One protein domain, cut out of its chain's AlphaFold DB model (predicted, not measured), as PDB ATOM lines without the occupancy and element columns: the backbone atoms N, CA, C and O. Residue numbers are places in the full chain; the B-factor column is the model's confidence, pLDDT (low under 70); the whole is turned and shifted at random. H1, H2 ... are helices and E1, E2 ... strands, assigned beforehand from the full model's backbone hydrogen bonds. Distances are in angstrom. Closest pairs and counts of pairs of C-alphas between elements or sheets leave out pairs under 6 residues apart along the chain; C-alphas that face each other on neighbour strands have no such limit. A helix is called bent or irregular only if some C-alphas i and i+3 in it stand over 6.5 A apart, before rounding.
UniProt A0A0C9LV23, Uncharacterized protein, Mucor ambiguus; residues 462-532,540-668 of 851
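AT A GLANCE: This is residues 462 to 532 and 540 to 668 of the 851 residues of an uncharacterized protein of Mucor ambiguus (UniProt A0A0C9LV23). A twisted sheet of five strands has the long helix H3 and helix H6 crossing over one of its faces, and the whole is drawn out at both ends. At one end runs the long E2 and E3 hairpin, bent at residue 487 of E2; at the other is the steeply tilted pair H1 and H2, where residues 526 to 532, of which 526 to 529 belong to H1, and residues 540 to 546 of H2 stick out. Short helices H5 and H7 sit by the ends of E1 and E4. The printed part has 200 residues, with E1 E2 E3 H1 H2 H3 H4 E4 H5 H6 E5 H7 along the chain, and its mixed sheet has the order E3, E2, E1, E4, E5. The class is mixed, helices and strands; the whole is only just loose, close to compact, with a radius of gyration of the C-alphas of 19.9 A, and spans 70 by 40 by 27 A.

HOW THE PARTS SIT: E1 (residues 466 to 472), E2 (477 to 490) and E3 (494 to 508) form a meander, each strand the antiparallel neighbour of the one before, in two hairpins. N 469 and O 481 are 2.8 A apart between E1 and E2, and N 498 and O 486 are 2.8 A apart between E3 and E2. H1 (512 to 529) and H2 (540 to 563) are not on the sheet; they touch, closest at C-alphas Tyr 513 and Ala 555, 4.9 A, at a steep tilt of 44 degrees, opposite ways. H3 (572 to 599) is the hub. It touches H1 at a steep tilt of 67 degrees, with C-alphas Gly 582 and Val 516 closest at 4.3 A. It is on the sheet at a height of 13.6 A, over E2 and E1, and only just slantwise, at 33 degrees to E1 on the local plane. H4 (601 to 604) grazes the sheet and only just touches H3, only at the corner, with 3 pairs of C-alphas within 8 A; Pro 597 and Ile 603 are closest, 6.1 A. E4 (609 to 615) is parallel to E1, with N 470 and O 613 2.7 A apart. H5 (617 to 624) and H6 (628 to 648) touch, Trp 622 and Gly 631 having the closest C-alphas at 4.5 A. H6 touches H3 at a steep tilt of 42 degrees, the same way, closest at C-alphas Ile 642 and Ala 591, 4.8 A; H3 and H6 on one face of the sheet make two layers. E5 (654 to 656) is parallel to E4, with N 612 and O 654 2.8 A apart; E4, H5, H6 and E5 make a strand-helix-strand unit, two parallel neighbour strands with helices between, its crossover right-handed. H7 (659 to 667) grazes the sheet and touches H5, closest at C-alphas Ile 662 and Tyr 620, 5.8 A. In H1, H2, H5 and H6 every O i to N i+4 pair is within hydrogen-bond range; in H3 19 of 24 are and in H7 4 of 5, while H4 is too short for such a pair.

IN THESE COORDINATES: E1 begins at C-alpha 466, (-51.296, -87.895, 5.578). E2 is 34.4 A long and bends by 71 degrees at residue 487; E3 is 39.7 A long. H1 measures 25.1 A, H2 33.8 A, H3 39.8 A and H6 30.1 A. H3 has a kink of 32 degrees near residue 579 and is only just irregular, C-alphas 594 and 597 being 6.7 A apart. H7 ends at C-alpha 667, (-33.594, -87.913, 25.661).

THE WHOLE: The C-alphas farthest apart, of Asn 491 and Asn 532, are 74.8 A apart. Residues 533 to 539 are not printed; C-alphas 532 and 540 stand 13.5 A apart across the cut. Of the links printed whole, that from H2 to H3 is short and the others are tight. The mean pLDDT of the printed part is 74.7; 61 residues are under 70, among them 485 to 503 and 565 to 577.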
ATOM      1  N   GLN A 462     -47.186 -82.221   2.543       57.81
ATOM      2  CA  GLN A 462     -48.138 -81.222   2.052       57.81
ATOM      3  C   GLN A 462     -49.253 -80.982   3.085       57.81
ATOM      4  O   GLN A 462     -49.676 -81.919   3.758       57.81
ATOM      5  N   PRO A 463     -49.748 -79.745   3.233       54.84
ATOM      6  CA  PRO A 463     -50.891 -79.441   4.094       54.84
ATOM      7  C   PRO A 463     -52.107 -80.295   3.731       54.84
ATOM      8  O   PRO A 463     -52.406 -80.473   2.552       54.84
ATOM      9  N   TYR A 464     -52.779 -80.825   4.750       56.41
ATOM     10  CA  TYR A 464     -53.817 -81.864   4.689       56.41
ATOM     11  C   TYR A 464     -53.364 -83.228   4.167       56.41
ATOM     12  O   TYR A 464     -54.193 -84.130   4.021       56.41
ATOM     13  N   GLY A 465     -52.066 -83.385   3.922       63.06
ATOM     14  CA  GLY A 465     -51.431 -84.650   3.614       63.06
ATOM     15  C   GLY A 465     -51.351 -85.553   4.839       63.06
ATOM     16  O   GLY A 465     -51.343 -85.101   5.988       63.06
ATOM     17  N   TYR A 466     -51.291 -86.850   4.566       75.88
ATOM     18  CA  TYR A 466     -51.296 -87.895   5.578       75.88
ATOM     19  C   TYR A 466     -49.895 -88.476   5.735       75.88
ATOM     20  O   TYR A 466     -49.200 -88.715   4.738       75.88
ATOM     21  N   TYR A 467     -49.492 -88.736   6.974       83.25
ATOM     22  CA  TYR A 467     -48.302 -89.522   7.273       83.25
ATOM     23  C   TYR A 467     -48.593 -90.561   8.343       83.25
ATOM     24  O   TYR A 467     -49.501 -90.397   9.158       83.25
ATOM     25  N   VAL A 468     -47.811 -91.634   8.331       86.12
ATOM     26  CA  VAL A 468     -47.879 -92.692   9.336       86.12
ATOM     27  C   VAL A 468     -46.568 -92.733  10.100       86.12
ATOM     28  O   VAL A 468     -45.497 -92.735   9.504       86.12
ATOM     29  N   GLU A 469     -46.653 -92.765  11.420       86.62
ATOM     30  CA  GLU A 469     -45.528 -92.963  12.329       86.62
ATOM     31  C   GLU A 469     -45.524 -94.413  12.820       86.62
ATOM     32  O   GLU A 469     -46.474 -94.840  13.463       86.62
ATOM     33  N   ALA A 470     -44.475 -95.169  12.523       89.06
ATOM     34  CA  ALA A 470     -44.246 -96.525  12.995       89.06
ATOM     35  C   ALA A 470     -43.243 -96.517  14.153       89.06
ATOM     36  O   ALA A 470     -42.050 -96.329  13.930       89.06
ATOM     37  N   ASN A 471     -43.724 -96.731  15.375       86.94
ATOM     38  CA  ASN A 471     -42.896 -96.903  16.563       86.94
ATOM     39  C   ASN A 471     -42.676 -98.394  16.857       86.94
ATOM     40  O   ASN A 471     -43.652 -99.111  17.073       86.94
ATOM     41  N   ILE A 472     -41.414 -98.826  16.903       86.62
ATOM     42  CA  ILE A 472     -40.982-100.170  17.306       86.62
ATOM     43  C   ILE A 472     -40.415-100.116  18.734       86.62
ATOM     44  O   ILE A 472     -39.329 -99.570  18.957       86.62
ATOM     45  N   ASN A 473     -41.134-100.681  19.704       82.12
ATOM     46  CA  ASN A 473     -40.722-100.660  21.111       82.12
ATOM     47  C   ASN A 473     -39.926-101.914  21.528       82.12
ATOM     48  O   ASN A 473     -39.906-102.920  20.818       82.12
ATOM     49  N   LEU A 474     -39.295-101.856  22.707       79.19
ATOM     50  CA  LEU A 474     -38.520-102.969  23.286       79.19
ATOM     51  C   LEU A 474     -39.391-104.159  23.736       79.19
ATOM     52  O   LEU A 474     -38.886-105.247  24.001       79.19
ATOM     53  N   CYS A 475     -40.710-103.971  23.807       78.62
ATOM     54  CA  CYS A 475     -41.674-105.014  24.156       78.62
ATOM     55  C   CYS A 475     -42.126-105.846  22.942       78.62
ATOM     56  O   CYS A 475     -43.059-106.638  23.072       78.62
ATOM     57  N   ASN A 476     -41.467-105.699  21.785       79.00
ATOM     58  CA  ASN A 476     -41.841-106.337  20.521       79.00
ATOM     59  C   ASN A 476     -43.249-105.933  20.058       79.00
ATOM     60  O   ASN A 476     -44.052-106.757  19.630       79.00
ATOM     61  N   GLU A 477     -43.577-104.650  20.163       84.94
ATOM     62  CA  GLU A 477     -44.805-104.093  19.613       84.94
ATOM     63  C   GLU A 477     -44.483-102.978  18.619       84.94
ATOM     64  O   GLU A 477     -43.644-102.104  18.857       84.94
ATOM     65  N   ILE A 478     -45.192-103.003  17.492       87.38
ATOM     66  CA  ILE A 478     -45.130-101.986  16.449       87.38
ATOM     67  C   ILE A 478     -46.427-101.194  16.482       87.38
ATOM     68  O   ILE A 478     -47.492-101.698  16.112       87.38
ATOM     69  N   LYS A 479     -46.342 -99.933  16.899       86.69
ATOM     70  CA  LYS A 479     -47.464 -98.996  16.896       86.69
ATOM     71  C   LYS A 479     -47.387 -98.082  15.673       86.69
ATOM     72  O   LYS A 479     -46.461 -97.292  15.549       86.69
ATOM     73  N   LEU A 480     -48.381 -98.158  14.796       84.50
ATOM     74  CA  LEU A 480     -48.554 -97.303  13.625       84.50
ATOM     75  C   LEU A 480     -49.565 -96.189  13.925       84.50
ATOM     76  O   LEU A 480     -50.718 -96.485  14.211       84.50
ATOM     77  N   SER A 481     -49.175 -94.923  13.825       81.62
ATOM     78  CA  SER A 481     -50.033 -93.762  14.092       81.62
ATOM     79  C   SER A 481     -50.205 -92.930  12.818       81.62
ATOM     80  O   SER A 481     -49.268 -92.277  12.362       81.62
ATOM     81  N   LEU A 482     -51.394 -92.975  12.220       79.19
ATOM     82  CA  LEU A 482     -51.822 -92.114  11.125       79.19
ATOM     83  C   LEU A 482     -52.140 -90.721  11.659       79.19
ATOM     84  O   LEU A 482     -52.983 -90.535  12.539       79.19
ATOM     85  N   ASN A 483     -51.516 -89.731  11.047       77.00
ATOM     86  CA  ASN A 483     -51.660 -88.336  11.396       77.00
ATOM     87  C   ASN A 483     -51.922 -87.527  10.121       77.00
ATOM     88  O   ASN A 483     -51.296 -87.746   9.079       77.00
ATOM     89  N   GLN A 484     -52.845 -86.574  10.209       71.88
ATOM     90  CA  GLN A 484     -53.006 -85.551   9.193       71.88
ATOM     91  C   GLN A 484     -52.135 -84.376   9.581       71.88
ATOM     92  O   GLN A 484     -52.199 -83.884  10.707       71.88
ATOM     93  N   VAL A 485     -51.379 -83.865   8.627       68.94
ATOM     94  CA  VAL A 485     -50.802 -82.537   8.774       68.94
ATOM     95  C   VAL A 485     -51.921 -81.542   8.505       68.94
ATOM     96  O   VAL A 485     -52.182 -81.198   7.357       68.94
ATOM     97  N   ILE A 486     -52.634 -81.111   9.540       60.03
ATOM     98  CA  ILE A 486     -53.551 -79.981   9.424       60.03
ATOM     99  C   ILE A 486     -52.776 -78.692   9.618       60.03
ATOM    100  O   ILE A 486     -51.713 -78.646  10.229       60.03
ATOM    101  N   GLU A 487     -53.331 -77.620   9.097       52.53
ATOM    102  CA  GLU A 487     -52.804 -76.301   9.367       52.53
ATOM    103  C   GLU A 487     -53.725 -75.572  10.308       52.53
ATOM    104  O   GLU A 487     -54.931 -75.523  10.109       52.53
ATOM    105  N   THR A 488     -53.148 -75.049  11.370       50.66
ATOM    106  CA  THR A 488     -53.881 -74.558  12.514       50.66
ATOM    107  C   THR A 488     -53.196 -73.257  12.942       50.66
ATOM    108  O   THR A 488     -51.986 -73.214  13.089       50.66
ATOM    109  N   ILE A 489     -53.907 -72.139  13.041       46.62
ATOM    110  CA  ILE A 489     -53.303 -70.804  13.329       46.62
ATOM    111  C   ILE A 489     -53.165 -70.449  14.804       46.62
ATOM    112  O   ILE A 489     -54.066 -69.826  15.306       46.62
ATOM    113  N   ASP A 490     -52.198 -70.894  15.600       46.78
ATOM    114  CA  ASP A 490     -52.257 -70.588  17.053       46.78
ATOM    115  C   ASP A 490     -52.306 -69.062  17.245       46.78
ATOM    116  O   ASP A 490     -51.508 -68.389  16.588       46.78
ATOM    117  N   ASN A 491     -53.194 -68.487  18.086       43.00
ATOM    118  CA  ASN A 491     -53.187 -67.018  18.227       43.00
ATOM    119  C   ASN A 491     -51.781 -66.535  18.683       43.00
ATOM    120  O   ASN A 491     -51.526 -65.339  18.558       43.00
ATOM    121  N   VAL A 492     -50.883 -67.382  19.246       36.94
ATOM    122  CA  VAL A 492     -49.490 -67.016  19.625       36.94
ATOM    123  C   VAL A 492     -48.462 -67.136  18.477       36.94
ATOM    124  O   VAL A 492     -47.595 -66.273  18.396       36.94
ATOM    125  N   ILE A 493     -48.513 -68.163  17.611       37.84
ATOM    126  CA  ILE A 493     -47.367 -68.584  16.752       37.84
ATOM    127  C   ILE A 493     -47.662 -68.524  15.224       37.84
ATOM    128  O   ILE A 493     -46.735 -68.585  14.419       37.84
ATOM    129  N   GLY A 494     -48.918 -68.348  14.778       42.03
ATOM    130  CA  GLY A 494     -49.286 -68.303  13.344       42.03
ATOM    131  C   GLY A 494     -49.743 -69.657  12.776       42.03
ATOM    132  O   GLY A 494     -50.147 -70.521  13.547       42.03
ATOM    133  N   ILE A 495     -49.728 -69.855  11.441       46.12
ATOM    134  CA  ILE A 495     -50.094 -71.144  10.804       46.12
ATOM    135  C   ILE A 495     -49.058 -72.196  11.204       46.12
ATOM    136  O   ILE A 495     -47.985 -72.306  10.610       46.12
ATOM    137  N   ARG A 496     -49.402 -72.989  12.207       53.81
ATOM    138  CA  ARG A 496     -48.665 -74.169  12.597       53.81
ATOM    139  C   ARG A 496     -49.215 -75.362  11.841       53.81
ATOM    140  O   ARG A 496     -50.417 -75.635  11.862       53.81
ATOM    141  N   LYS A 497     -48.310 -76.078  11.176       57.31
ATOM    142  CA  LYS A 497     -48.584 -77.456  10.800       57.31
ATOM    143  C   LYS A 497     -48.673 -78.252  12.080       57.31
ATOM    144  O   LYS A 497     -47.695 -78.404  12.813       57.31
ATOM    145  N   SER A 498     -49.876 -78.703  12.327       60.19
ATOM    146  CA  SER A 498     -50.207 -79.480  13.487       60.19
ATOM    147  C   SER A 498     -50.580 -80.841  13.024       60.19
ATOM    148  O   SER A 498     -51.200 -81.053  11.982       60.19
ATOM    149  N   THR A 499     -50.154 -81.785  13.815       65.81
ATOM    150  CA  THR A 499     -50.424 -83.168  13.531       65.81
ATOM    151  C   THR A 499     -51.755 -83.435  14.195       65.81
ATOM    152  O   THR A 499     -51.819 -83.535  15.416       65.81
ATOM    153  N   LEU A 500     -52.823 -83.467  13.402       62.53
ATOM    154  CA  LEU A 500     -54.092 -83.995  13.864       62.53
ATOM    155  C   LEU A 500     -53.943 -85.512  13.874       62.53
ATOM    156  O   LEU A 500     -53.891 -86.111  12.794       62.53
ATOM    157  N   PRO A 501     -53.830 -86.150  15.047       65.81
ATOM    158  CA  PRO A 501     -53.855 -87.598  15.087       65.81
ATOM    159  C   PRO A 501     -55.194 -88.077  14.531       65.81
ATOM    160  O   PRO A 501     -56.247 -87.573  14.920       65.81
ATOM    161  N   ILE A 502     -55.141 -89.032  13.607       61.12
ATOM    162  CA  ILE A 502     -56.331 -89.618  12.986       61.12
ATOM    163  C   ILE A 502     -56.599 -90.989  13.586       61.12
ATOM    164  O   ILE A 502     -57.711 -91.248  14.040       61.12
ATOM    165  N   LEU A 503     -55.594 -91.873  13.581       63.38
ATOM    166  CA  LEU A 503     -55.765 -93.267  13.983       63.38
ATOM    167  C   LEU A 503     -54.453 -93.888  14.460       63.38
ATOM    168  O   LEU A 503     -53.429 -93.693  13.823       63.38
ATOM    169  N   ASP A 504     -54.501 -94.722  15.496       78.31
ATOM    170  CA  ASP A 504     -53.369 -95.543  15.932       78.31
ATOM    171  C   ASP A 504     -53.728 -97.042  15.786       78.31
ATOM    172  O   ASP A 504     -54.847 -97.450  16.092       78.31
ATOM    173  N   VAL A 505     -52.779 -97.875  15.357       76.69
ATOM    174  CA  VAL A 505     -52.904 -99.336  15.200       76.69
ATOM    175  C   VAL A 505     -51.681 -99.992  15.829       76.69
ATOM    176  O   VAL A 505     -50.585 -99.452  15.735       76.69
ATOM    177  N   CYS A 506     -51.838-101.146  16.469       85.25
ATOM    178  CA  CYS A 506     -50.737-101.838  17.134       85.25
ATOM    179  C   CYS A 506     -50.658-103.301  16.693       85.25
ATOM    180  O   CYS A 506     -51.681-103.977  16.594       85.25
ATOM    181  N   TYR A 507     -49.438-103.774  16.451       84.81
ATOM    182  CA  TYR A 507     -49.122-105.157  16.113       84.81
ATOM    183  C   TYR A 507     -48.108-105.703  17.106       84.81
ATOM    184  O   TYR A 507     -47.130-105.028  17.417       84.81
ATOM    185  N   LYS A 508     -48.307-106.943  17.552       84.44
ATOM    186  CA  LYS A 508     -47.282-107.675  18.295       84.44
ATOM    187  C   LYS A 508     -46.356-108.378  17.317       84.44
ATOM    188  O   LYS A 508     -46.823-109.063  16.407       84.44
ATOM    189  N   THR A 509     -45.063-108.213  17.523       82.94
ATOM    190  CA  THR A 509     -44.016-109.002  16.889       82.94
ATOM    191  C   THR A 509     -43.473-110.011  17.888       82.94
ATOM    192  O   THR A 509     -43.639-109.886  19.101       82.94
ATOM    193  N   MET A 510     -42.853-111.064  17.374       80.06
ATOM    194  CA  MET A 510     -42.091-111.984  18.209       80.06
ATOM    195  C   MET A 510     -40.764-111.339  18.624       80.06
ATOM    196  O   MET A 510     -40.296-110.397  17.981       80.06
ATOM    197  N   ASN A 511     -40.172-111.833  19.713       82.56
ATOM    198  CA  ASN A 511     -38.842-111.413  20.143       82.56
ATOM    199  C   ASN A 511     -37.822-111.718  19.039       82.56
ATOM    200  O   ASN A 511     -37.805-112.834  18.524       82.56
ATOM    201  N   MET A 512     -36.965-110.747  18.709       84.56
ATOM    202  CA  MET A 512     -35.956-110.886  17.652       84.56
ATOM    203  C   MET A 512     -35.112-112.157  17.807       84.56
ATOM    204  O   MET A 512     -34.965-112.904  16.846       84.56
ATOM    205  N   TYR A 513     -34.585-112.428  19.003       84.19
ATOM    206  CA  TYR A 513     -33.729-113.589  19.252       84.19
ATOM    207  C   TYR A 513     -34.497-114.905  19.126       84.19
ATOM    208  O   TYR A 513     -33.986-115.862  18.545       84.19
ATOM    209  N   THR A 514     -35.742-114.942  19.606       82.06
ATOM    210  CA  THR A 514     -36.617-116.111  19.458       82.06
ATOM    211  C   THR A 514     -36.954-116.356  17.990       82.06
ATOM    212  O   THR A 514     -36.703-117.445  17.498       82.06
ATOM    213  N   SER A 515     -37.394-115.335  17.248       84.25
ATOM    214  CA  SER A 515     -37.709-115.465  15.820       84.25
ATOM    215  C   SER A 515     -36.512-115.860  14.970       84.25
ATOM    216  O   SER A 515     -36.655-116.650  14.046       84.25
ATOM    217  N   VAL A 516     -35.331-115.311  15.255       84.25
ATOM    218  CA  VAL A 516     -34.105-115.710  14.559       84.25
ATOM    219  C   VAL A 516     -33.786-117.175  14.844       84.25
ATOM    220  O   VAL A 516     -33.474-117.919  13.916       84.25
ATOM    221  N   SER A 517     -33.914-117.601  16.102       82.88
ATOM    222  CA  SER A 517     -33.702-118.997  16.481       82.88
ATOM    223  C   SER A 517     -34.720-119.929  15.820       82.88
ATOM    224  O   SER A 517     -34.339-121.012  15.385       82.88
ATOM    225  N   ASP A 518     -35.971-119.486  15.672       82.19
ATOM    226  CA  ASP A 518     -37.031-120.210  14.965       82.19
ATOM    227  C   ASP A 518     -36.711-120.355  13.476       82.19
ATOM    228  O   ASP A 518     -36.732-121.468  12.963       82.19
ATOM    229  N   TYR A 519     -36.322-119.274  12.789       82.38
ATOM    230  CA  TYR A 519     -35.945-119.331  11.371       82.38
ATOM    231  C   TYR A 519     -34.728-120.228  11.118       82.38
ATOM    232  O   TYR A 519     -34.691-120.977  10.139       82.38
ATOM    233  N   ILE A 520     -33.727-120.168  11.999       82.06
ATOM    234  CA  ILE A 520     -32.542-121.025  11.908       82.06
ATOM    235  C   ILE A 520     -32.930-122.484  12.160       82.06
ATOM    236  O   ILE A 520     -32.499-123.368  11.420       82.06
ATOM    237  N   TRP A 521     -33.764-122.741  13.168       81.88
ATOM    238  CA  TRP A 521     -34.260-124.080  13.454       81.88
ATOM    239  C   TRP A 521     -35.088-124.639  12.299       81.88
ATOM    240  O   TRP A 521     -34.846-125.768  11.896       81.88
ATOM    241  N   GLU A 522     -35.999-123.859  11.716       78.25
ATOM    242  CA  GLU A 522     -36.780-124.251  10.538       78.25
ATOM    243  C   GLU A 522     -35.867-124.594   9.353       78.25
ATOM    244  O   GLU A 522     -36.035-125.641   8.732       78.25
ATOM    245  N   ALA A 523     -34.837-123.785   9.081       75.88
ATOM    246  CA  ALA A 523     -33.879-124.061   8.010       75.88
ATOM    247  C   ALA A 523     -33.049-125.337   8.261       75.88
ATOM    248  O   ALA A 523     -32.761-126.098   7.331       75.88
ATOM    249  N   VAL A 524     -32.657-125.595   9.512       75.69
ATOM    250  CA  VAL A 524     -31.935-126.814   9.908       75.69
ATOM    251  C   VAL A 524     -32.864-128.033   9.864       75.69
ATOM    252  O   VAL A 524     -32.492-129.067   9.308       75.69
ATOM    253  N   ALA A 525     -34.089-127.906  10.368       72.25
ATOM    254  CA  ALA A 525     -35.107-128.948  10.387       72.25
ATOM    255  C   ALA A 525     -35.575-129.322   8.974       72.25
ATOM    256  O   ALA A 525     -35.696-130.507   8.683       72.25
ATOM    257  N   GLU A 526     -35.753-128.363   8.060       67.00
ATOM    258  CA  GLU A 526     -36.053-128.643   6.649       67.00
ATOM    259  C   GLU A 526     -34.916-129.405   5.952       67.00
ATOM    260  O   GLU A 526     -35.169-130.264   5.102       67.00
ATOM    261  N   ASN A 527     -33.660-129.119   6.301       65.69
ATOM    262  CA  ASN A 527     -32.505-129.837   5.762       65.69
ATOM    263  C   ASN A 527     -32.374-131.253   6.349       65.69
ATOM    264  O   ASN A 527     -32.023-132.181   5.619       65.69
ATOM    265  N   LEU A 528     -32.720-131.442   7.625       65.62
ATOM    266  CA  LEU A 528     -32.770-132.753   8.282       65.62
ATOM    267  C   LEU A 528     -33.961-133.602   7.797       65.62
ATOM    268  O   LEU A 528     -33.797-134.791   7.526       65.62
ATOM    269  N   ALA A 529     -35.135-132.996   7.593       60.06
ATOM    270  CA  ALA A 529     -36.334-133.651   7.062       60.06
ATOM    271  C   ALA A 529     -36.168-134.086   5.594       60.06
ATOM    272  O   ALA A 529     -36.718-135.103   5.174       60.06
ATOM    273  N   LYS A 530     -35.352-133.369   4.808       59.34
ATOM    274  CA  LYS A 530     -34.931-133.815   3.467       59.34
ATOM    275  C   LYS A 530     -33.996-135.032   3.501       59.34
ATOM    276  O   LYS A 530     -33.892-135.720   2.487       59.34
ATOM    277  N   GLN A 531     -33.326-135.304   4.624       55.81
ATOM    278  CA  GLN A 531     -32.410-136.440   4.784       55.81
ATOM    279  C   GLN A 531     -33.067-137.673   5.422       55.81
ATOM    280  O   GLN A 531     -32.705-138.790   5.057       55.81
ATOM    281  N   ASN A 532     -34.069-137.501   6.290       58.34
ATOM    282  CA  ASN A 532     -34.749-138.598   6.982       58.34
ATOM    283  C   ASN A 532     -36.257-138.588   6.693       58.34
ATOM    284  O   ASN A 532     -37.007-137.809   7.266       58.34
ATOM    285  N   GLU A 540     -40.793-137.080  18.336       52.09
ATOM    286  CA  GLU A 540     -41.348-135.713  18.361       52.09
ATOM    287  C   GLU A 540     -41.243-135.030  19.739       52.09
ATOM    288  O   GLU A 540     -40.945-133.833  19.807       52.09
ATOM    289  N   GLU A 541     -41.412-135.763  20.849       55.12
ATOM    290  CA  GLU A 541     -41.275-135.191  22.204       55.12
ATOM    291  C   GLU A 541     -39.811-134.836  22.527       55.12
ATOM    292  O   GLU A 541     -39.531-133.731  22.999       55.12
ATOM    293  N   THR A 542     -38.853-135.702  22.173       59.50
ATOM    294  CA  THR A 542     -37.407-135.407  22.268       59.50
ATOM    295  C   THR A 542     -36.971-134.248  21.370       59.50
ATOM    296  O   THR A 542     -36.044-133.504  21.716       59.50
ATOM    297  N   MET A 543     -37.634-134.066  20.224       63.03
ATOM    298  CA  MET A 543     -37.354-132.974  19.291       63.03
ATOM    299  C   MET A 543     -37.793-131.615  19.856       63.03
ATOM    300  O   MET A 543     -37.085-130.626  19.673       63.03
ATOM    301  N   MET A 544     -38.903-131.566  20.604       62.00
ATOM    302  CA  MET A 544     -39.402-130.334  21.231       62.00
ATOM    303  C   MET A 544     -38.540-129.854  22.404       62.00
ATOM    304  O   MET A 544     -38.321-128.647  22.543       62.00
ATOM    305  N   ASP A 545     -38.010-130.763  23.223       69.31
ATOM    306  CA  ASP A 545     -37.066-130.393  24.288       69.31
ATOM    307  C   ASP A 545     -35.698-129.981  23.719       69.31
ATOM    308  O   ASP A 545     -35.076-129.031  24.201       69.31
ATOM    309  N   SER A 546     -35.265-130.622  22.627       70.94
ATOM    310  CA  SER A 546     -34.067-130.220  21.878       70.94
ATOM    311  C   SER A 546     -34.227-128.836  21.241       70.94
ATOM    312  O   SER A 546     -33.312-128.020  21.322       70.94
ATOM    313  N   TYR A 547     -35.404-128.536  20.685       76.94
ATOM    314  CA  TYR A 547     -35.754-127.224  20.140       76.94
ATOM    315  C   TYR A 547     -35.756-126.131  21.218       76.94
ATOM    316  O   TYR A 547     -35.139-125.084  21.025       76.94
ATOM    317  N   LYS A 548     -36.378-126.362  22.382       76.94
ATOM    318  CA  LYS A 548     -36.380-125.384  23.491       76.94
ATOM    319  C   LYS A 548     -34.971-125.090  24.012       76.94
ATOM    320  O   LYS A 548     -34.635-123.933  24.248       76.94
ATOM    321  N   ASN A 549     -34.137-126.122  24.155       78.94
ATOM    322  CA  ASN A 549     -32.748-125.948  24.582       78.94
ATOM    323  C   ASN A 549     -31.914-125.231  23.511       78.94
ATOM    324  O   ASN A 549     -31.138-124.336  23.840       78.94
ATOM    325  N   PHE A 550     -32.090-125.584  22.235       78.94
ATOM    326  CA  PHE A 550     -31.417-124.927  21.114       78.94
ATOM    327  C   PHE A 550     -31.778-123.441  21.032       78.94
ATOM    328  O   PHE A 550     -30.889-122.594  21.036       78.94
ATOM    329  N   THR A 551     -33.073-123.124  21.015       78.88
ATOM    330  CA  THR A 551     -33.574-121.745  20.920       78.88
ATOM    331  C   THR A 551     -33.161-120.891  22.113       78.88
ATOM    332  O   THR A 551     -32.733-119.759  21.908       78.88
ATOM    333  N   SER A 552     -33.212-121.421  23.342       78.94
ATOM    334  CA  SER A 552     -32.750-120.689  24.530       78.94
ATOM    335  C   SER A 552     -31.247-120.409  24.471       78.94
ATOM    336  O   SER A 552     -30.833-119.266  24.641       78.94
ATOM    337  N   ASN A 553     -30.430-121.425  24.169       78.69
ATOM    338  CA  ASN A 553     -28.973-121.279  24.127       78.69
ATOM    339  C   ASN A 553     -28.516-120.349  22.996       78.69
ATOM    340  O   ASN A 553     -27.599-119.552  23.188       78.69
ATOM    341  N   LEU A 554     -29.149-120.438  21.821       80.44
ATOM    342  CA  LEU A 554     -28.837-119.579  20.681       80.44
ATOM    343  C   LEU A 554     -29.283-118.136  20.935       80.44
ATOM    344  O   LEU A 554     -28.518-117.216  20.656       80.44
ATOM    345  N   ALA A 555     -30.470-117.931  21.512       80.94
ATOM    346  CA  ALA A 555     -30.934-116.604  21.897       80.94
ATOM    347  C   ALA A 555     -29.997-115.951  22.928       80.94
ATOM    348  O   ALA A 555     -29.628-114.790  22.755       80.94
ATOM    349  N   ASP A 556     -29.556-116.700  23.944       78.94
ATOM    350  CA  ASP A 556     -28.606-116.215  24.952       78.94
ATOM    351  C   ASP A 556     -27.227-115.914  24.342       78.94
ATOM    352  O   ASP A 556     -26.630-114.876  24.635       78.94
ATOM    353  N   ALA A 557     -26.730-116.772  23.446       77.44
ATOM    354  CA  ALA A 557     -25.469-116.552  22.739       77.44
ATOM    355  C   ALA A 557     -25.525-115.311  21.833       77.44
ATOM    356  O   ALA A 557     -24.636-114.462  21.891       77.44
ATOM    357  N   MET A 558     -26.596-115.158  21.047       76.50
ATOM    358  CA  MET A 558     -26.826-113.980  20.208       76.50
ATOM    359  C   MET A 558     -26.908-112.703  21.031       76.50
ATOM    360  O   MET A 558     -26.335-111.686  20.645       76.50
ATOM    361  N   LYS A 559     -27.624-112.755  22.154       80.06
ATOM    362  CA  LYS A 559     -27.759-111.624  23.059       80.06
ATOM    363  C   LYS A 559     -26.394-111.205  23.603       80.06
ATOM    364  O   LYS A 559     -26.018-110.049  23.447       80.06
ATOM    365  N   ASN A 560     -25.617-112.154  24.122       78.12
ATOM    366  CA  ASN A 560     -24.271-111.893  24.631       78.12
ATOM    367  C   ASN A 560     -23.332-111.340  23.543       78.12
ATOM    368  O   ASN A 560     -22.579-110.412  23.813       78.12
ATOM    369  N   CYS A 561     -23.397-111.846  22.307       74.69
ATOM    370  CA  CYS A 561     -22.561-111.354  21.205       74.69
ATOM    371  C   CYS A 561     -22.979-109.974  20.674       74.69
ATOM    372  O   CYS A 561     -22.117-109.180  20.298       74.69
ATOM    373  N   MET A 562     -24.280-109.685  20.589       74.06
ATOM    374  CA  MET A 562     -24.779-108.419  20.036       74.06
ATOM    375  C   MET A 562     -24.751-107.275  21.057       74.06
ATOM    376  O   MET A 562     -24.581-106.122  20.657       74.06
ATOM    377  N   GLU A 563     -24.909-107.579  22.349       77.00
ATOM    378  CA  GLU A 563     -24.913-106.593  23.439       77.00
ATOM    379  C   GLU A 563     -23.510-106.361  24.046       77.00
ATOM    380  O   GLU A 563     -23.309-105.373  24.753       77.00
ATOM    381  N   ASP A 564     -22.502-107.198  23.746       75.25
ATOM    382  CA  ASP A 564     -21.117-106.955  24.179       75.25
ATOM    383  C   ASP A 564     -20.449-105.833  23.361       75.25
ATOM    384  O   ASP A 564     -19.993-105.991  22.222       75.25
ATOM    385  N   THR A 565     -20.365-104.662  23.990       61.31
ATOM    386  CA  THR A 565     -19.720-103.458  23.443       61.31
ATOM    387  C   THR A 565     -18.186-103.523  23.375       61.31
ATOM    388  O   THR A 565     -17.574-102.632  22.785       61.31
ATOM    389  N   SER A 566     -17.550-104.540  23.972       60.56
ATOM    390  CA  SER A 566     -16.090-104.626  24.150       60.56
ATOM    391  C   SER A 566     -15.381-105.662  23.260       60.56
ATOM    392  O   SER A 566     -14.148-105.685  23.212       60.56
ATOM    393  N   GLY A 567     -16.131-106.494  22.531       57.22
ATOM    394  CA  GLY A 567     -15.596-107.636  21.788       57.22
ATOM    395  C   GLY A 567     -15.042-107.327  20.387       57.22
ATOM    396  O   GLY A 567     -15.675-106.647  19.577       57.22
ATOM    397  N   ASN A 568     -13.883-107.917  20.058       56.66
ATOM    398  CA  ASN A 568     -13.466-108.146  18.668       56.66
ATOM    399  C   ASN A 568     -14.320-109.277  18.075       56.66
ATOM    400  O   ASN A 568     -14.399-110.359  18.659       56.66
ATOM    401  N   ILE A 569     -14.911-109.034  16.900       58.03
ATOM    402  CA  ILE A 569     -15.694-110.025  16.148       58.03
ATOM    403  C   ILE A 569     -14.816-111.257  15.903       58.03
ATOM    404  O   ILE A 569     -13.838-111.193  15.158       58.03
ATOM    405  N   THR A 570     -15.137-112.361  16.569       54.50
ATOM    406  CA  THR A 570     -14.428-113.636  16.461       54.50
ATOM    407  C   THR A 570     -15.380-114.629  15.791       54.50
ATOM    408  O   THR A 570     -16.463-114.871  16.300       54.50
ATOM    409  N   ASP A 571     -14.966-115.108  14.612       54.75
ATOM    410  CA  ASP A 571     -15.653-115.974  13.628       54.75
ATOM    411  C   ASP A 571     -16.716-115.364  12.693       54.75
ATOM    412  O   ASP A 571     -17.903-115.320  12.987       54.75
ATOM    413  N   LEU A 572     -16.276-114.969  11.487       51.06
ATOM    414  CA  LEU A 572     -17.112-114.400  10.418       51.06
ATOM    415  C   LEU A 572     -18.129-115.386   9.807       51.06
ATOM    416  O   LEU A 572     -19.189-114.938   9.378       51.06
ATOM    417  N   ASP A 573     -17.827-116.685   9.729       51.78
ATOM    418  CA  ASP A 573     -18.639-117.636   8.948       51.78
ATOM    419  C   ASP A 573     -19.949-118.028   9.662       51.78
ATOM    420  O   ASP A 573     -21.012-118.045   9.035       51.78
ATOM    421  N   ASP A 574     -19.915-118.222  10.984       55.03
ATOM    422  CA  ASP A 574     -21.118-118.477  11.796       55.03
ATOM    423  C   ASP A 574     -22.011-117.227  11.903       55.03
ATOM    424  O   ASP A 574     -23.242-117.316  11.966       55.03
ATOM    425  N   ILE A 575     -21.402-116.037  11.830       60.00
ATOM    426  CA  ILE A 575     -22.111-114.755  11.787       60.00
ATOM    427  C   ILE A 575     -22.858-114.590  10.460       60.00
ATOM    428  O   ILE A 575     -24.005-114.149  10.468       60.00
ATOM    429  N   VAL A 576     -22.257-114.947   9.318       61.06
ATOM    430  CA  VAL A 576     -22.916-114.814   8.004       61.06
ATOM    431  C   VAL A 576     -24.165-115.696   7.925       61.06
ATOM    432  O   VAL A 576     -25.222-115.218   7.509       61.06
ATOM    433  N   PHE A 577     -24.086-116.941   8.404       66.75
ATOM    434  CA  PHE A 577     -25.231-117.857   8.440       66.75
ATOM    435  C   PHE A 577     -26.383-117.308   9.301       66.75
ATOM    436  O   PHE A 577     -27.540-117.288   8.873       66.75
ATOM    437  N   LEU A 578     -26.063-116.786  10.489       71.12
ATOM    438  CA  LEU A 578     -27.022-116.197  11.425       71.12
ATOM    439  C   LEU A 578     -27.690-114.922  10.877       71.12
ATOM    440  O   LEU A 578     -28.888-114.691  11.077       71.12
ATOM    441  N   MET A 579     -26.926-114.108  10.149       73.06
ATOM    442  CA  MET A 579     -27.401-112.859   9.555       73.06
ATOM    443  C   MET A 579     -28.334-113.118   8.364       73.06
ATOM    444  O   MET A 579     -29.418-112.528   8.305       73.06
ATOM    445  N   ASP A 580     -27.968-114.023   7.455       76.19
ATOM    446  CA  ASP A 580     -28.711-114.246   6.207       76.19
ATOM    447  C   ASP A 580     -29.959-115.125   6.382       76.19
ATOM    448  O   ASP A 580     -30.988-114.859   5.752       76.19
ATOM    449  N   ILE A 581     -29.898-116.150   7.241       78.25
ATOM    450  CA  ILE A 581     -30.999-117.114   7.432       78.25
ATOM    451  C   ILE A 581     -31.928-116.702   8.569       78.25
ATOM    452  O   ILE A 581     -33.120-116.981   8.517       78.25
ATOM    453  N   GLY A 582     -31.412-116.013   9.582       79.75
ATOM    454  CA  GLY A 582     -32.189-115.634  10.755       79.75
ATOM    455  C   GLY A 582     -32.637-114.177  10.738       79.75
ATOM    456  O   GLY A 582     -33.827-113.853  10.698       79.75
ATOM    457  N   LEU A 583     -31.656-113.274  10.779       83.25
ATOM    458  CA  LEU A 583     -31.876-111.850  11.032       83.25
ATOM    459  C   LEU A 583     -32.588-111.146   9.869       83.25
ATOM    460  O   LEU A 583     -33.548-110.401  10.076       83.25
ATOM    461  N   VAL A 584     -32.151-111.392   8.630       87.88
ATOM    462  CA  VAL A 584     -32.742-110.778   7.432       87.88
ATOM    463  C   VAL A 584     -34.220-111.176   7.250       87.88
ATOM    464  O   VAL A 584     -35.034-110.280   7.000       87.88
ATOM    465  N   PRO A 585     -34.628-112.455   7.388       86.62
ATOM    466  CA  PRO A 585     -36.042-112.841   7.364       86.62
ATOM    467  C   PRO A 585     -36.891-112.183   8.453       86.62
ATOM    468  O   PRO A 585     -37.979-111.687   8.149       86.62
ATOM    469  N   TYR A 586     -36.375-112.075   9.680       88.38
ATOM    470  CA  TYR A 586     -37.050-111.342  10.752       88.38
ATOM    471  C   TYR A 586     -37.268-109.861  10.390       88.38
ATOM    472  O   TYR A 586     -38.383-109.349  10.477       88.38
ATOM    473  N   LEU A 587     -36.246-109.163   9.885       90.19
ATOM    474  CA  LEU A 587     -36.393-107.759   9.479       90.19
ATOM    475  C   LEU A 587     -37.365-107.583   8.301       90.19
ATOM    476  O   LEU A 587     -38.091-106.586   8.235       90.19
ATOM    477  N   LYS A 588     -37.427-108.557   7.384       90.12
ATOM    478  CA  LYS A 588     -38.431-108.587   6.307       90.12
ATOM    479  C   LYS A 588     -39.846-108.767   6.854       90.12
ATOM    480  O   LYS A 588     -40.758-108.106   6.356       90.12
ATOM    481  N   SER A 589     -40.046-109.611   7.867       88.50
ATOM    482  CA  SER A 589     -41.362-109.797   8.493       88.50
ATOM    483  C   SER A 589     -41.820-108.517   9.207       88.50
ATOM    484  O   SER A 589     -42.943-108.059   8.985       88.50
ATOM    485  N   VAL A 590     -40.918-107.848   9.933       89.81
ATOM    486  CA  VAL A 590     -41.151-106.527  10.544       89.81
ATOM    487  C   VAL A 590     -41.518-105.480   9.485       89.81
ATOM    488  O   VAL A 590     -42.516-104.770   9.630       89.81
ATOM    489  N   ALA A 591     -40.776-105.411   8.375       91.50
ATOM    490  CA  ALA A 591     -41.076-104.494   7.273       91.50
ATOM    491  C   ALA A 591     -42.459-104.757   6.646       91.50
ATOM    492  O   ALA A 591     -43.203-103.816   6.351       91.50
ATOM    493  N   LEU A 592     -42.836-106.029   6.481       89.00
ATOM    494  CA  LEU A 592     -44.158-106.416   5.993       89.00
ATOM    495  C   LEU A 592     -45.271-105.973   6.949       89.00
ATOM    496  O   LEU A 592     -46.297-105.479   6.472       89.00
ATOM    497  N   ILE A 593     -45.070-106.102   8.261       88.44
ATOM    498  CA  ILE A 593     -46.029-105.658   9.284       88.44
ATOM    499  C   ILE A 593     -46.210-104.134   9.243       88.44
ATOM    500  O   ILE A 593     -47.340-103.655   9.316       88.44
ATOM    501  N   ILE A 594     -45.135-103.368   9.032       90.94
ATOM    502  CA  ILE A 594     -45.194-101.900   8.926       90.94
ATOM    503  C   ILE A 594     -45.913-101.448   7.646       90.94
ATOM    504  O   ILE A 594     -46.717-100.516   7.677       90.94
ATOM    505  N   VAL A 595     -45.629-102.084   6.503       90.31
ATOM    506  CA  VAL A 595     -46.092-101.600   5.191       90.31
ATOM    507  C   VAL A 595     -47.488-102.105   4.822       90.31
ATOM    508  O   VAL A 595     -48.240-101.399   4.150       90.31
ATOM    509  N   SER A 596     -47.862-103.324   5.221       85.25
ATOM    510  CA  SER A 596     -49.157-103.920   4.844       85.25
ATOM    511  C   SER A 596     -50.384-103.074   5.210       85.25
ATOM    512  O   SER A 596     -51.285-102.985   4.373       85.25
ATOM    513  N   PRO A 597     -50.416-102.388   6.365       82.94
ATOM    514  CA  PRO A 597     -51.536-101.534   6.750       82.94
ATOM    515  C   PRO A 597     -51.675-100.250   5.923       82.94
ATOM    516  O   PRO A 597     -52.783 -99.741   5.789       82.94
ATOM    517  N   LEU A 598     -50.597 -99.745   5.308       82.62
ATOM    518  CA  LEU A 598     -50.559 -98.427   4.641       82.62
ATOM    519  C   LEU A 598     -51.463 -98.303   3.403       82.62
ATOM    520  O   LEU A 598     -51.673 -97.206   2.902       82.62
ATOM    521  N   LYS A 599     -51.981 -99.418   2.881       74.75
ATOM    522  CA  LYS A 599     -52.936 -99.445   1.757       74.75
ATOM    523  C   LYS A 599     -54.244-100.149   2.113       74.75
ATOM    524  O   LYS A 599     -55.133-100.265   1.274       74.75
ATOM    525  N   ALA A 600     -54.335-100.699   3.320       72.25
ATOM    526  CA  ALA A 600     -55.497-101.455   3.737       72.25
ATOM    527  C   ALA A 600     -56.607-100.464   4.099       72.25
ATOM    528  O   ALA A 600     -56.568 -99.859   5.169       72.25
ATOM    529  N   GLU A 601     -57.605-100.312   3.220       66.38
ATOM    530  CA  GLU A 601     -58.760 -99.435   3.477       66.38
ATOM    531  C   GLU A 601     -59.470 -99.800   4.788       66.38
ATOM    532  O   GLU A 601     -59.948 -98.922   5.499       66.38
ATOM    533  N   ALA A 602     -59.468-101.089   5.148       54.06
ATOM    534  CA  ALA A 602     -60.005-101.589   6.412       54.06
ATOM    535  C   ALA A 602     -59.262-101.067   7.659       54.06
ATOM    536  O   ALA A 602     -59.798-101.162   8.758       54.06
ATOM    537  N   ILE A 603     -58.039-100.544   7.500       56.69
ATOM    538  CA  ILE A 603     -57.163-100.125   8.598       56.69
ATOM    539  C   ILE A 603     -56.952 -98.609   8.585       56.69
ATOM    540  O   ILE A 603     -57.205 -97.975   9.595       56.69
ATOM    541  N   PHE A 604     -56.557 -98.004   7.459       61.69
ATOM    542  CA  PHE A 604     -56.311 -96.553   7.357       61.69
ATOM    543  C   PHE A 604     -57.238 -95.829   6.366       61.69
ATOM    544  O   PHE A 604     -56.959 -94.700   5.972       61.69
ATOM    545  N   GLY A 605     -58.356 -96.438   5.957       56.75
ATOM    546  CA  GLY A 605     -59.318 -95.805   5.050       56.75
ATOM    547  C   GLY A 605     -58.737 -95.476   3.668       56.75
ATOM    548  O   GLY A 605     -57.733 -96.039   3.241       56.75
ATOM    549  N   LYS A 606     -59.371 -94.539   2.949       63.72
ATOM    550  CA  LYS A 606     -58.934 -94.078   1.612       63.72
ATOM    551  C   LYS A 606     -57.905 -92.940   1.669       63.72
ATOM    552  O   LYS A 606     -57.831 -92.124   0.752       63.72
ATOM    553  N   HIS A 607     -57.160 -92.832   2.766       67.25
ATOM    554  CA  HIS A 607     -56.197 -91.755   2.961       67.25
ATOM    555  C   HIS A 607     -54.943 -91.995   2.113       67.25
ATOM    556  O   HIS A 607     -54.307 -93.043   2.200       67.25
ATOM    557  N   GLU A 608     -54.571 -91.013   1.289       74.94
ATOM    558  CA  GLU A 608     -53.340 -91.073   0.500       74.94
ATOM    559  C   GLU A 608     -52.147 -90.725   1.398       74.94
ATOM    560  O   GLU A 608     -51.817 -89.559   1.627       74.94
ATOM    561  N   ILE A 609     -51.532 -91.764   1.969       80.25
ATOM    562  CA  ILE A 609     -50.354 -91.633   2.826       80.25
ATOM    563  C   ILE A 609     -49.166 -91.214   1.965       80.25
ATOM    564  O   ILE A 609     -48.816 -91.874   0.994       80.25
ATOM    565  N   SER A 610     -48.543 -90.104   2.338       76.50
ATOM    566  CA  SER A 610     -47.430 -89.498   1.602       76.50
ATOM    567  C   SER A 610     -46.066 -89.820   2.213       76.50
ATOM    568  O   SER A 610     -45.058 -89.865   1.507       76.50
ATOM    569  N   CYS A 611     -46.030 -90.084   3.522       84.56
ATOM    570  CA  CYS A 611     -44.805 -90.311   4.280       84.56
ATOM    571  C   CYS A 611     -45.003 -91.397   5.349       84.56
ATOM    572  O   CYS A 611     -46.046 -91.451   6.003       84.56
ATOM    573  N   LEU A 612     -43.989 -92.240   5.524       87.88
ATOM    574  CA  LEU A 612     -43.862 -93.216   6.603       87.88
ATOM    575  C   LEU A 612     -42.632 -92.846   7.436       87.88
ATOM    576  O   LEU A 612     -41.523 -92.830   6.910       87.88
ATOM    577  N   VAL A 613     -42.815 -92.597   8.728       86.69
ATOM    578  CA  VAL A 613     -41.737 -92.281   9.672       86.69
ATOM    579  C   VAL A 613     -41.501 -93.484  10.570       86.69
ATOM    580  O   VAL A 613     -42.423 -93.890  11.263       86.69
ATOM    581  N   ALA A 614     -40.300 -94.059  10.568       87.44
ATOM    582  CA  ALA A 614     -39.942 -95.174  11.445       87.44
ATOM    583  C   ALA A 614     -39.099 -94.674  12.629       87.44
ATOM    584  O   ALA A 614     -38.054 -94.052  12.425       87.44
ATOM    585  N   THR A 615     -39.556 -94.949  13.849       83.25
ATOM    586  CA  THR A 615     -38.902 -94.584  15.113       83.25
ATOM    587  C   THR A 615     -39.088 -95.690  16.168       83.25
ATOM    588  O   THR A 615     -39.686 -96.728  15.878       83.25
ATOM    589  N   GLY A 616     -38.562 -95.501  17.379       81.50
ATOM    590  CA  GLY A 616     -38.854 -96.337  18.542       81.50
ATOM    591  C   GLY A 616     -37.646 -96.742  19.380       81.50
ATOM    592  O   GLY A 616     -36.495 -96.645  18.952       81.50
ATOM    593  N   GLU A 617     -37.933 -97.218  20.591       81.19
ATOM    594  CA  GLU A 617     -36.934 -97.618  21.591       81.19
ATOM    595  C   GLU A 617     -36.044 -98.771  21.106       81.19
ATOM    596  O   GLU A 617     -34.852 -98.799  21.403       81.19
ATOM    597  N   GLN A 618     -36.591 -99.696  20.309       84.12
ATOM    598  CA  GLN A 618     -35.822-100.817  19.765       84.12
ATOM    599  C   GLN A 618     -34.772-100.345  18.753       84.12
ATOM    600  O   GLN A 618     -33.641-100.826  18.754       84.12
ATOM    601  N   LEU A 619     -35.136 -99.383  17.899       86.06
ATOM    602  CA  LEU A 619     -34.210 -98.808  16.923       86.06
ATOM    603  C   LEU A 619     -33.123 -97.978  17.609       86.06
ATOM    604  O   LEU A 619     -31.985 -97.953  17.150       86.06
ATOM    605  N   TYR A 620     -33.471 -97.321  18.714       83.81
ATOM    606  CA  TYR A 620     -32.517 -96.618  19.559       83.81
ATOM    607  C   TYR A 620     -31.511 -97.578  20.203       83.81
ATOM    608  O   TYR A 620     -30.305 -97.366  20.083       83.81
ATOM    609  N   ALA A 621     -31.991 -98.668  20.807       81.75
ATOM    610  CA  ALA A 621     -31.132 -99.678  21.419       81.75
ATOM    611  C   ALA A 621     -30.129-100.267  20.412       81.75
ATOM    612  O   ALA A 621     -28.951-100.402  20.735       81.75
ATOM    613  N   TRP A 622     -30.551-100.515  19.166       85.94
ATOM    614  CA  TRP A 622     -29.642-100.963  18.106       85.94
ATOM    615  C   TRP A 622     -28.529 -99.963  17.791       85.94
ATOM    616  O   TRP A 622     -27.426-100.373  17.458       85.94
ATOM    617  N   LEU A 623     -28.803 -98.662  17.861       82.69
ATOM    618  CA  LEU A 623     -27.829 -97.633  17.498       82.69
ATOM    619  C   LEU A 623     -26.889 -97.251  18.649       82.69
ATOM    620  O   LEU A 623     -25.766 -96.834  18.370       82.69
ATOM    621  N   GLU A 624     -27.336 -97.358  19.905       80.38
ATOM    622  CA  GLU A 624     -26.573 -96.886  21.073       80.38
ATOM    623  C   GLU A 624     -26.085 -97.997  22.008       80.38
ATOM    624  O   GLU A 624     -24.972 -97.916  22.521       80.38
ATOM    625  N   GLN A 625     -26.915 -99.010  22.258       74.62
ATOM    626  CA  GLN A 625     -26.657-100.022  23.289       74.62
ATOM    627  C   GLN A 625     -26.016-101.286  22.714       74.62
ATOM    628  O   GLN A 625     -25.324-102.005  23.425       74.62
ATOM    629  N   TYR A 626     -26.257-101.566  21.435       78.62
ATOM    630  CA  TYR A 626     -25.731-102.748  20.763       78.62
ATOM    631  C   TYR A 626     -24.343-102.459  20.201       78.62
ATOM    632  O   TYR A 626     -23.956-101.310  19.971       78.62
ATOM    633  N   ASN A 627     -23.596-103.521  19.916       79.06
ATOM    634  CA  ASN A 627     -22.332-103.403  19.214       79.06
ATOM    635  C   ASN A 627     -22.531-102.629  17.881       79.06
ATOM    636  O   ASN A 627     -23.385-103.012  17.067       79.06
ATOM    637  N   PRO A 628     -21.746-101.562  17.619       77.00
ATOM    638  CA  PRO A 628     -21.993-100.634  16.511       77.00
ATOM    639  C   PRO A 628     -22.039-101.278  15.121       77.00
ATOM    640  O   PRO A 628     -22.721-100.772  14.226       77.00
ATOM    641  N   VAL A 629     -21.312-102.383  14.921       77.00
ATOM    642  CA  VAL A 629     -21.264-103.091  13.634       77.00
ATOM    643  C   VAL A 629     -22.605-103.773  13.354       77.00
ATOM    644  O   VAL A 629     -23.188-103.568  12.287       77.00
ATOM    645  N   TYR A 630     -23.132-104.518  14.326       77.56
ATOM    646  CA  TYR A 630     -24.418-105.212  14.204       77.56
ATOM    647  C   TYR A 630     -25.600-104.246  14.236       77.56
ATOM    648  O   TYR A 630     -26.531-104.389  13.444       77.56
ATOM    649  N   GLY A 631     -25.532-103.219  15.085       81.56
ATOM    650  CA  GLY A 631     -26.528-102.154  15.155       81.56
ATOM    651  C   GLY A 631     -26.737-101.438  13.821       81.56
ATOM    652  O   GLY A 631     -27.866-101.280  13.348       81.56
ATOM    653  N   LYS A 632     -25.634-101.069  13.155       83.00
ATOM    654  CA  LYS A 632     -25.679-100.449  11.825       83.00
ATOM    655  C   LYS A 632     -26.185-101.411  10.750       83.00
ATOM    656  O   LYS A 632     -26.953-101.000   9.883       83.00
ATOM    657  N   PHE A 633     -25.799-102.685  10.814       85.62
ATOM    658  CA  PHE A 633     -26.307-103.699   9.889       85.62
ATOM    659  C   PHE A 633     -27.830-103.873  10.005       85.62
ATOM    660  O   PHE A 633     -28.531-103.781   8.998       85.62
ATOM    661  N   LEU A 634     -28.347-104.059  11.227       86.56
ATOM    662  CA  LEU A 634     -29.782-104.161  11.529       86.56
ATOM    663  C   LEU A 634     -30.562-102.964  10.969       86.56
ATOM    664  O   LEU A 634     -31.588-103.122  10.301       86.56
ATOM    665  N   TRP A 635     -30.030-101.763  11.198       88.44
ATOM    666  CA  TRP A 635     -30.572-100.509  10.692       88.44
ATOM    667  C   TRP A 635     -30.671-100.472   9.159       88.44
ATOM    668  O   TRP A 635     -31.747-100.211   8.606       88.44
ATOM    669  N   ASP A 636     -29.563-100.748   8.466       89.06
ATOM    670  CA  ASP A 636     -29.483-100.670   7.005       89.06
ATOM    671  C   ASP A 636     -30.343-101.754   6.326       89.06
ATOM    672  O   ASP A 636     -30.994-101.489   5.304       89.06
ATOM    673  N   GLN A 637     -30.417-102.951   6.917       90.69
ATOM    674  CA  GLN A 637     -31.241-104.050   6.414       90.69
ATOM    675  C   GLN A 637     -32.736-103.790   6.592       90.69
ATOM    676  O   GLN A 637     -33.501-103.972   5.641       90.69
ATOM    677  N   LEU A 638     -33.172-103.295   7.757       91.75
ATOM    678  CA  LEU A 638     -34.580-102.954   7.973       91.75
ATOM    679  C   LEU A 638     -35.030-101.849   7.014       91.75
ATOM    680  O   LEU A 638     -36.080-101.957   6.374       91.75
ATOM    681  N   LYS A 639     -34.206-100.808   6.856       92.06
ATOM    682  CA  LYS A 639     -34.475 -99.716   5.917       92.06
ATOM    683  C   LYS A 639     -34.631-100.237   4.487       92.06
ATOM    684  O   LYS A 639     -35.594 -99.880   3.805       92.06
ATOM    685  N   SER A 640     -33.719-101.102   4.048       92.50
ATOM    686  CA  SER A 640     -33.759-101.714   2.716       92.50
ATOM    687  C   SER A 640     -34.993-102.602   2.528       92.50
ATOM    688  O   SER A 640     -35.660-102.515   1.495       92.50
ATOM    689  N   ALA A 641     -35.360-103.391   3.541       91.94
ATOM    690  CA  ALA A 641     -36.540-104.253   3.518       91.94
ATOM    691  C   ALA A 641     -37.855-103.456   3.423       91.94
ATOM    692  O   ALA A 641     -38.752-103.834   2.662       91.94
ATOM    693  N   ILE A 642     -37.970-102.326   4.132       92.50
ATOM    694  CA  ILE A 642     -39.146-101.446   4.041       92.50
ATOM    695  C   ILE A 642     -39.237-100.807   2.650       92.50
ATOM    696  O   ILE A 642     -40.306-100.843   2.038       92.50
ATOM    697  N   ILE A 643     -38.128-100.274   2.117       90.06
ATOM    698  CA  ILE A 643     -38.089 -99.680   0.766       90.06
ATOM    699  C   ILE A 643     -38.502-100.707  -0.286       90.06
ATOM    700  O   ILE A 643     -39.362-100.419  -1.120       90.06
ATOM    701  N   PHE A 644     -37.929-101.908  -0.222       92.19
ATOM    702  CA  PHE A 644     -38.268-102.998  -1.126       92.19
ATOM    703  C   PHE A 644     -39.766-103.324  -1.058       92.19
ATOM    704  O   PHE A 644     -40.443-103.339  -2.083       92.19
ATOM    705  N   THR A 645     -40.320-103.475   0.148       89.88
ATOM    706  CA  THR A 645     -41.741-103.803   0.339       89.88
ATOM    707  C   THR A 645     -42.675-102.702  -0.185       89.88
ATOM    708  O   THR A 645     -43.702-103.006  -0.800       89.88
ATOM    709  N   LEU A 646     -42.321-101.424   0.004       87.94
ATOM    710  CA  LEU A 646     -43.051-100.285  -0.569       87.94
ATOM    711  C   LEU A 646     -43.049-100.332  -2.106       87.94
ATOM    712  O   LEU A 646     -44.102-100.161  -2.727       87.94
ATOM    713  N   GLN A 647     -41.894-100.617  -2.717       88.56
ATOM    714  CA  GLN A 647     -41.743-100.727  -4.172       88.56
ATOM    715  C   GLN A 647     -42.524-101.912  -4.748       88.56
ATOM    716  O   GLN A 647     -43.271-101.734  -5.711       88.56
ATOM    717  N   THR A 648     -42.427-103.098  -4.137       87.31
ATOM    718  CA  THR A 648     -43.162-104.297  -4.571       87.31
ATOM    719  C   THR A 648     -44.674-104.075  -4.527       87.31
ATOM    720  O   THR A 648     -45.392-104.526  -5.418       87.31
ATOM    721  N   LYS A 649     -45.172-103.325  -3.535       82.19
ATOM    722  CA  LYS A 649     -46.595-102.961  -3.423       82.19
ATOM    723  C   LYS A 649     -46.993-101.717  -4.235       82.19
ATOM    724  O   LYS A 649     -48.153-101.299  -4.168       82.19
ATOM    725  N   GLN A 650     -46.060-101.149  -5.007       83.19
ATOM    726  CA  GLN A 650     -46.230 -99.946  -5.834       83.19
ATOM    727  C   GLN A 650     -46.748 -98.731  -5.045       83.19
ATOM    728  O   GLN A 650     -47.546 -97.933  -5.542       83.19
ATOM    729  N   LEU A 651     -46.315 -98.595  -3.792       81.62
ATOM    730  CA  LEU A 651     -46.694 -97.496  -2.913       81.62
ATOM    731  C   LEU A 651     -45.732 -96.319  -3.100       81.62
ATOM    732  O   LEU A 651     -44.537 -96.433  -2.835       81.62
ATOM    733  N   LYS A 652     -46.256 -95.166  -3.530       81.44
ATOM    734  CA  LYS A 652     -45.491 -93.915  -3.687       81.44
ATOM    735  C   LYS A 652     -45.358 -93.165  -2.353       81.44
ATOM    736  O   LYS A 652     -45.739 -92.005  -2.252       81.44
ATOM    737  N   ILE A 653     -44.846 -93.846  -1.331       84.12
ATOM    738  CA  ILE A 653     -44.697 -93.311   0.030       84.12
ATOM    739  C   ILE A 653     -43.219 -93.019   0.287       84.12
ATOM    740  O   ILE A 653     -42.361 -93.865   0.028       84.12
ATOM    741  N   HIS A 654     -42.907 -91.837   0.815       83.69
ATOM    742  CA  HIS A 654     -41.552 -91.514   1.250       83.69
ATOM    743  C   HIS A 654     -41.240 -92.206   2.586       83.69
ATOM    744  O   HIS A 654     -41.934 -91.964   3.571       83.69
ATOM    745  N   LEU A 655     -40.208 -93.058   2.636       86.19
ATOM    746  CA  LEU A 655     -39.720 -93.636   3.892       86.19
ATOM    747  C   LEU A 655     -38.747 -92.677   4.577       86.19
ATOM    748  O   LEU A 655     -37.733 -92.290   3.993       86.19
ATOM    749  N   MET A 656     -38.994 -92.415   5.855       81.56
ATOM    750  CA  MET A 656     -38.150 -91.591   6.699       81.56
ATOM    751  C   MET A 656     -37.669 -92.366   7.922       81.56
ATOM    752  O   MET A 656     -38.412 -92.617   8.865       81.56
ATOM    753  N   MET A 657     -36.394 -92.739   7.881       86.19
ATOM    754  CA  MET A 657     -35.700 -93.491   8.923       86.19
ATOM    755  C   MET A 657     -34.299 -92.880   9.068       86.19
ATOM    756  O   MET A 657     -33.444 -93.061   8.192       86.19
ATOM    757  N   LYS A 658     -34.101 -92.062  10.112       81.25
ATOM    758  CA  LYS A 658     -32.870 -91.294  10.385       81.25
ATOM    759  C   LYS A 658     -32.427 -91.486  11.834       81.25
ATOM    760  O   LYS A 658     -33.262 -91.493  12.729       81.25
ATOM    761  N   THR A 659     -31.119 -91.578  12.049       80.06
ATOM    762  CA  THR A 659     -30.521 -91.802  13.372       80.06
ATOM    763  C   THR A 659     -30.759 -90.627  14.326       80.06
ATOM    764  O   THR A 659     -31.112 -90.831  15.480       80.06
ATOM    765  N   SER A 660     -30.668 -89.392  13.829       72.75
ATOM    766  CA  SER A 660     -30.944 -88.148  14.567       72.75
ATOM    767  C   SER A 660     -32.329 -88.104  15.229       72.75
ATOM    768  O   SER A 660     -32.432 -87.764  16.402       72.75
ATOM    769  N   ILE A 661     -33.383 -88.503  14.507       72.25
ATOM    770  CA  ILE A 661     -34.773 -88.530  15.002       72.25
ATOM    771  C   ILE A 661     -34.903 -89.456  16.221       72.25
ATOM    772  O   ILE A 661     -35.619 -89.148  17.172       72.25
ATOM    773  N   ILE A 662     -34.169 -90.566  16.206       75.56
ATOM    774  CA  ILE A 662     -34.241 -91.621  17.217       75.56
ATOM    775  C   ILE A 662     -33.469 -91.237  18.477       75.56
ATOM    776  O   ILE A 662     -33.991 -91.390  19.578       75.56
ATOM    777  N   PHE A 663     -32.272 -90.661  18.329       72.50
ATOM    778  CA  PHE A 663     -31.512 -90.117  19.462       72.50
ATOM    779  C   PHE A 663     -32.254 -88.964  20.164       72.50
ATOM    780  O   PHE A 663     -32.136 -88.787  21.371       72.50
ATOM    781  N   GLU A 664     -33.063 -88.190  19.436       63.53
ATOM    782  CA  GLU A 664     -33.931 -87.165  20.031       63.53
ATOM    783  C   GLU A 664     -35.151 -87.751  20.777       63.53
ATOM    784  O   GLU A 664     -35.701 -87.077  21.648       63.53
ATOM    785  N   ASP A 665     -35.636 -88.949  20.418       59.69
ATOM    786  CA  ASP A 665     -36.799 -89.587  21.070       59.69
ATOM    787  C   ASP A 665     -36.454 -90.173  22.453       59.69
ATOM    788  O   ASP A 665     -37.311 -90.182  23.340       59.69
ATOM    789  N   SER A 666     -35.205 -90.597  22.669       57.72
ATOM    790  CA  SER A 666     -34.753 -91.188  23.938       57.72
ATOM    791  C   SER A 666     -34.492 -90.155  25.043       57.72
ATOM    792  O   SER A 666     -34.844 -90.386  26.198       57.72
ATOM    793  N   ILE A 667     -33.943 -88.982  24.701       54.66
ATOM    794  CA  ILE A 667     -33.594 -87.913  25.661       54.66
ATOM    795  C   ILE A 667     -34.847 -87.266  26.291       54.66
ATOM    796  O   ILE A 667     -34.784 -86.725  27.394       54.66
ATOM    797  N   CYS A 668     -35.999 -87.323  25.613       46.06
ATOM    798  CA  CYS A 668     -37.198 -86.551  25.958       46.06
ATOM    799  C   CYS A 668     -38.343 -87.356  26.611       46.06
ATOM    800  O   CYS A 668     -39.442 -86.809  26.710       46.06
TER     801      CYS A 668